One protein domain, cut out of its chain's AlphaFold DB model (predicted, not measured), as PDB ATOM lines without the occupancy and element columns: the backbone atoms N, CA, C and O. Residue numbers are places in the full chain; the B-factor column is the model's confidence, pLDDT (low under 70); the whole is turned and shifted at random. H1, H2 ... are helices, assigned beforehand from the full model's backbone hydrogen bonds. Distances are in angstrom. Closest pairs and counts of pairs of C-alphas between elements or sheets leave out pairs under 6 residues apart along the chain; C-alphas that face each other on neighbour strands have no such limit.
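What this domain is: This is residues 41 to 82 of the 82 residues of an uncharacterized protein of Ignavibacteriae bacterium (UniProt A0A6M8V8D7). Look for a flat, open arch with no packed core: the longer helix H2 makes one arm, and the shorter helix H1, with the stretch of residues 41 to 50 before it, makes the other. The link of residues 60 to 65 spans the top between the helices, and the space between the two arms is empty. The printed part has 42 residues with two named helices, H1 then H2 along the chain, and no named strand; the class is all helix. The whole is extended, with a radius of gyration of the C-alphas of 14.4 A and spans of 39 by 28 by 10 A.

How they stand to each other: Start at H2, residues 66 to 80, and go back along the chain through residues 60 to 65, a short link of 6 residues, to H1, residues 51 to 59. The two helices are apart: no C-alpha of the one is within 8 A of the other. Residues 41 to 53, of which 51 to 53 belong to H1, stand free, and so do residues 73 to 82, of which 73 to 80 belong to H2. In H1 and H2 every O i to N i+4 pair is within hydrogen-bond range.

Where its parts are: Find C-alpha 66 at (-11.209, 8.305, 46.043); from there H2 runs 20.9 A to C-alpha 80 at (-9.118, 1.301, 65.645). H1 begins at C-alpha 51, at (3.040, -8.808, 41.484), and ends 12.3 A away at C-alpha 59.

The domain as a whole: The two C-alphas farthest apart are those of Ala 41 and Gly 81, at 39.3 A. The printed part has no cut and ends at residue 82, the chain's last residue. In the B-factor column you will find a mean pLDDT of the printed part of 84.6, with residues 43 to 49 and residue 82 under 70.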
ATOM      1  N   ALA A  41       3.336 -27.613  46.835       71.75
ATOM      2  CA  ALA A  41       2.707 -27.157  45.599       71.75
ATOM      3  C   ALA A  41       1.691 -26.026  45.838       71.75
ATOM      4  O   ALA A  41       1.638 -25.080  45.053       71.75
ATOM      5  N   LEU A  42       0.928 -26.078  46.936       70.12
ATOM      6  CA  LEU A  42      -0.037 -25.029  47.283       70.12
ATOM      7  C   LEU A  42       0.648 -23.695  47.617       70.12
ATOM      8  O   LEU A  42       0.215 -22.656  47.120       70.12
ATOM      9  N   HIS A  43       1.754 -23.722  48.369       68.38
ATOM     10  CA  HIS A  43       2.483 -22.515  48.783       68.38
ATOM     11  C   HIS A  43       3.052 -21.707  47.600       68.38
ATOM     12  O   HIS A  43       3.020 -20.481  47.591       68.38
ATOM     13  N   ASN A  44       3.546 -22.381  46.559       61.34
ATOM     14  CA  ASN A  44       4.267 -21.715  45.468       61.34
ATOM     15  C   ASN A  44       3.365 -21.002  44.447       61.34
ATOM     16  O   ASN A  44       3.864 -20.302  43.566       61.34
ATOM     17  N   THR A  45       2.044 -21.182  44.519       60.44
ATOM     18  CA  THR A  45       1.124 -20.667  43.491       60.44
ATOM     19  C   THR A  45       0.489 -19.317  43.821       60.44
ATOM     20  O   THR A  45      -0.059 -18.687  42.913       60.44
ATOM     21  N   SER A  46       0.565 -18.857  45.072       58.91
ATOM     22  CA  SER A  46      -0.139 -17.656  45.545       58.91
ATOM     23  C   SER A  46       0.691 -16.374  45.496       58.91
ATOM     24  O   SER A  46       0.131 -15.305  45.264       58.91
ATOM     25  N   GLU A  47       2.007 -16.448  45.697       60.47
ATOM     26  CA  GLU A  47       2.804 -15.242  45.968       60.47
ATOM     27  C   GLU A  47       3.218 -14.470  44.708       60.47
ATOM     28  O   GLU A  47       3.255 -13.243  44.707       60.47
ATOM     29  N   THR A  48       3.480 -15.161  43.598       59.59
ATOM     30  CA  THR A  48       4.061 -14.529  42.398       59.59
ATOM     31  C   THR A  48       3.030 -14.074  41.368       59.59
ATOM     32  O   THR A  48       3.335 -13.215  40.542       59.59
ATOM     33  N   LYS A  49       1.794 -14.591  41.417       61.66
ATOM     34  CA  LYS A  49       0.757 -14.281  40.414       61.66
ATOM     35  C   LYS A  49       0.293 -12.826  40.450       61.66
ATOM     36  O   LYS A  49      -0.117 -12.295  39.425       61.66
ATOM     37  N   ASN A  50       0.411 -12.166  41.597       71.75
ATOM     38  CA  ASN A  50      -0.216 -10.862  41.805       71.75
ATOM     39  C   ASN A  50       0.743  -9.681  41.608       71.75
ATOM     40  O   ASN A  50       0.281  -8.553  41.475       71.75
ATOM     41  N   LEU A  51       2.063  -9.904  41.550       83.56
ATOM     42  CA  LEU A  51       3.040  -8.808  41.484       83.56
ATOM     43  C   LEU A  51       2.890  -7.953  40.221       83.56
ATOM     44  O   LEU A  51       2.879  -6.728  40.308       83.56
ATOM     45  N   SER A  52       2.709  -8.585  39.059       85.38
ATOM     46  CA  SER A  52       2.540  -7.854  37.796       85.38
ATOM     47  C   SER A  52       1.255  -7.020  37.780       85.38
ATOM     48  O   SER A  52       1.252  -5.883  37.309       85.38
ATOM     49  N   GLU A  53       0.160  -7.547  38.329       87.19
ATOM     50  CA  GLU A  53      -1.104  -6.810  38.427       87.19
ATOM     51  C   GLU A  53      -1.025  -5.663  39.431       87.19
ATOM     52  O   GLU A  53      -1.535  -4.575  39.166       87.19
ATOM     53  N   ILE A  54      -0.367  -5.885  40.572       87.75
ATOM     54  CA  ILE A  54      -0.117  -4.844  41.571       87.75
ATOM     55  C   ILE A  54       0.691  -3.712  40.941       87.75
ATOM     56  O   ILE A  54       0.318  -2.552  41.099       87.75
ATOM     57  N   GLN A  55       1.736  -4.036  40.181       88.44
ATOM     58  CA  GLN A  55       2.569  -3.041  39.516       88.44
ATOM     59  C   GLN A  55       1.768  -2.209  38.506       88.44
ATOM     60  O   GLN A  55       1.799  -0.982  38.572       88.44
ATOM     61  N   LYS A  56       0.935  -2.849  37.675       91.88
ATOM     62  CA  LYS A  56       0.006  -2.136  36.777       91.88
ATOM     63  C   LYS A  56      -0.967  -1.232  37.535       91.88
ATOM     64  O   LYS A  56      -1.230  -0.111  37.109       91.88
ATOM     65  N   LYS A  57      -1.505  -1.693  38.669       91.75
ATOM     66  CA  LYS A  57      -2.415  -0.894  39.507       91.75
ATOM     67  C   LYS A  57      -1.709   0.325  40.109       91.75
ATOM     68  O   LYS A  57      -2.309   1.398  40.130       91.75
ATOM     69  N   ILE A  58      -0.448   0.188  40.525       91.31
ATOM     70  CA  ILE A  58       0.382   1.312  40.987       91.31
ATOM     71  C   ILE A  58       0.576   2.325  39.855       91.31
ATOM     72  O   ILE A  58       0.279   3.502  40.042       91.31
ATOM     73  N   GLU A  59       1.004   1.872  38.674       92.19
ATOM     74  CA  GLU A  59       1.237   2.740  37.508       92.19
ATOM     75  C   GLU A  59      -0.036   3.466  37.052       92.19
ATOM     76  O   GLU A  59       0.007   4.646  36.719       92.19
ATOM     77  N   SER A  60      -1.186   2.788  37.094       92.75
ATOM     78  CA  SER A  60      -2.488   3.381  36.752       92.75
ATOM     79  C   SER A  60      -3.030   4.369  37.795       92.75
ATOM     80  O   SER A  60      -4.084   4.964  37.577       92.75
ATOM     81  N   GLY A  61      -2.366   4.519  38.947       92.69
ATOM     82  CA  GLY A  61      -2.852   5.348  40.052       92.69
ATOM     83  C   GLY A  61      -4.116   4.807  40.728       92.69
ATOM     84  O   GLY A  61      -4.758   5.540  41.473       92.69
ATOM     85  N   PHE A  62      -4.473   3.536  40.510       93.31
ATOM     86  CA  PHE A  62      -5.694   2.908  41.032       93.31
ATOM     87  C   PHE A  62      -5.861   3.102  42.546       93.31
ATOM     88  O   PHE A  62      -6.949   3.422  43.023       93.31
ATOM     89  N   TYR A  63      -4.769   2.967  43.303       92.38
ATOM     90  CA  TYR A  63      -4.776   3.121  44.761       92.38
ATOM     91  C   TYR A  63      -4.949   4.571  45.239       92.38
ATOM     92  O   TYR A  63      -5.279   4.778  46.400       92.38
ATOM     93  N   ASN A  64      -4.773   5.557  44.354       93.25
ATOM     94  CA  ASN A  64      -5.015   6.975  44.642       93.25
ATOM     95  C   ASN A  64      -6.454   7.401  44.310       93.25
ATOM     96  O   ASN A  64      -6.786   8.576  44.436       93.25
ATOM     97  N   SER A  65      -7.299   6.482  43.833       95.19
ATOM     98  CA  SER A  65      -8.704   6.788  43.576       95.19
ATOM     99  C   SER A  65      -9.467   6.998  44.884       95.19
ATOM    100  O   SER A  65      -9.250   6.287  45.866       95.19
ATOM    101  N   GLU A  66     -10.400   7.949  44.870       94.19
ATOM    102  CA  GLU A  66     -11.209   8.305  46.043       94.19
ATOM    103  C   GLU A  66     -11.946   7.091  46.626       94.19
ATOM    104  O   GLU A  66     -12.007   6.904  47.838       94.19
ATOM    105  N   GLU A  67     -12.444   6.207  45.759       94.75
ATOM    106  CA  GLU A  67     -13.137   4.986  46.172       94.75
ATOM    107  C   GLU A  67     -12.228   4.051  46.984       94.75
ATOM    108  O   GLU A  67     -12.641   3.502  48.009       94.75
ATOM    109  N   VAL A  68     -10.987   3.852  46.532       95.25
ATOM    110  CA  VAL A  68     -10.033   2.972  47.217       95.25
ATOM    111  C   VAL A  68      -9.583   3.604  48.530       95.25
ATOM    112  O   VAL A  68      -9.544   2.914  49.548       95.25
ATOM    113  N   LEU A  69      -9.316   4.911  48.534       95.31
ATOM    114  CA  LEU A  69      -8.938   5.646  49.740       95.31
ATOM    115  C   LEU A  69     -10.045   5.608  50.801       95.31
ATOM    116  O   LEU A  69      -9.760   5.305  51.959       95.31
ATOM    117  N   SER A  70     -11.302   5.821  50.405       96.12
ATOM    118  CA  SER A  70     -12.459   5.744  51.306       96.12
ATOM    119  C   SER A  70     -12.606   4.352  51.922       96.12
ATOM    120  O   SER A  70     -12.725   4.237  53.140       96.12
ATOM    121  N   LYS A  71     -12.493   3.282  51.124       96.12
ATOM    122  CA  LYS A  71     -12.550   1.900  51.638       96.12
ATOM    123  C   LYS A  71     -11.448   1.607  52.655       96.12
ATOM    124  O   LYS A  71     -11.692   0.918  53.646       96.12
ATOM    125  N   VAL A  72     -10.236   2.101  52.403       95.81
ATOM    126  CA  VAL A  72      -9.102   1.925  53.322       95.81
ATOM    127  C   VAL A  72      -9.334   2.708  54.612       95.81
ATOM    128  O   VAL A  72      -9.145   2.154  55.694       95.81
ATOM    129  N   ALA A  73      -9.793   3.957  54.517       94.56
ATOM    130  CA  ALA A  73     -10.123   4.774  55.680       94.56
ATOM    131  C   ALA A  73     -11.198   4.107  56.555       94.56
ATOM    132  O   ALA A  73     -11.005   3.979  57.764       94.56
ATOM    133  N   ASP A  74     -12.274   3.598  55.951       95.25
ATOM    134  CA  ASP A  74     -13.348   2.897  56.664       95.25
ATOM    135  C   ASP A  74     -12.843   1.640  57.383       95.25
ATOM    136  O   ASP A  74     -13.214   1.373  58.529       95.25
ATOM    137  N   ALA A  75     -11.979   0.861  56.727       95.38
ATOM    138  CA  ALA A  75     -11.391  -0.335  57.319       95.38
ATOM    139  C   ALA A  75     -10.514   0.005  58.535       95.38
ATOM    140  O   ALA A  75     -10.658  -0.630  59.581       95.38
ATOM    141  N   ILE A  76      -9.672   1.037  58.422       95.12
ATOM    142  CA  ILE A  76      -8.819   1.516  59.517       95.12
ATOM    143  C   ILE A  76      -9.679   2.004  60.688       95.12
ATOM    144  O   ILE A  76      -9.446   1.615  61.832       95.12
ATOM    145  N   LEU A  77     -10.700   2.819  60.415       95.06
ATOM    146  CA  LEU A  77     -11.611   3.321  61.446       95.06
ATOM    147  C   LEU A  77     -12.344   2.182  62.161       95.06
ATOM    148  O   LEU A  77     -12.517   2.234  63.377       95.06
ATOM    149  N   LYS A  78     -12.736   1.133  61.436       95.81
ATOM    150  CA  LYS A  78     -13.382  -0.055  62.011       95.81
ATOM    151  C   LYS A  78     -12.444  -0.880  62.896       95.81
ATOM    152  O   LYS A  78     -12.917  -1.541  63.821       95.81
ATOM    153  N   GLU A  79     -11.154  -0.893  62.590       94.12
ATOM    154  CA  GLU A  79     -10.152  -1.631  63.358       94.12
ATOM    155  C   GLU A  79      -9.736  -0.877  64.626       94.12
ATOM    156  O   GLU A  79      -9.659  -1.482  65.691       94.12
ATOM    157  N   ILE A  80      -9.538   0.442  64.525       91.31
ATOM    158  CA  ILE A  80      -9.118   1.301  65.645       91.31
ATOM    159  C   ILE A  80     -10.300   1.690  66.547       91.31
ATOM    160  O   ILE A  80     -10.120   1.898  67.740       91.31
ATOM    161  N   GLY A  81     -11.512   1.798  65.999       73.62
ATOM    162  CA  GLY A  81     -12.726   2.168  66.736       73.62
ATOM    163  C   GLY A  81     -13.346   1.046  67.577       73.62
ATOM    164  O   GLY A  81     -14.502   1.178  67.980       73.62
ATOM    165  N   LYS A  82     -12.623  -0.058  67.791       53.19
ATOM    166  CA  LYS A  82     -13.005  -1.159  68.681       53.19
ATOM    167  C   LYS A  82     -12.398  -1.010  70.068       53.19
ATOM    168  O   LYS A  82     -11.215  -0.625  70.156       53.19
TER     169      LYS A  82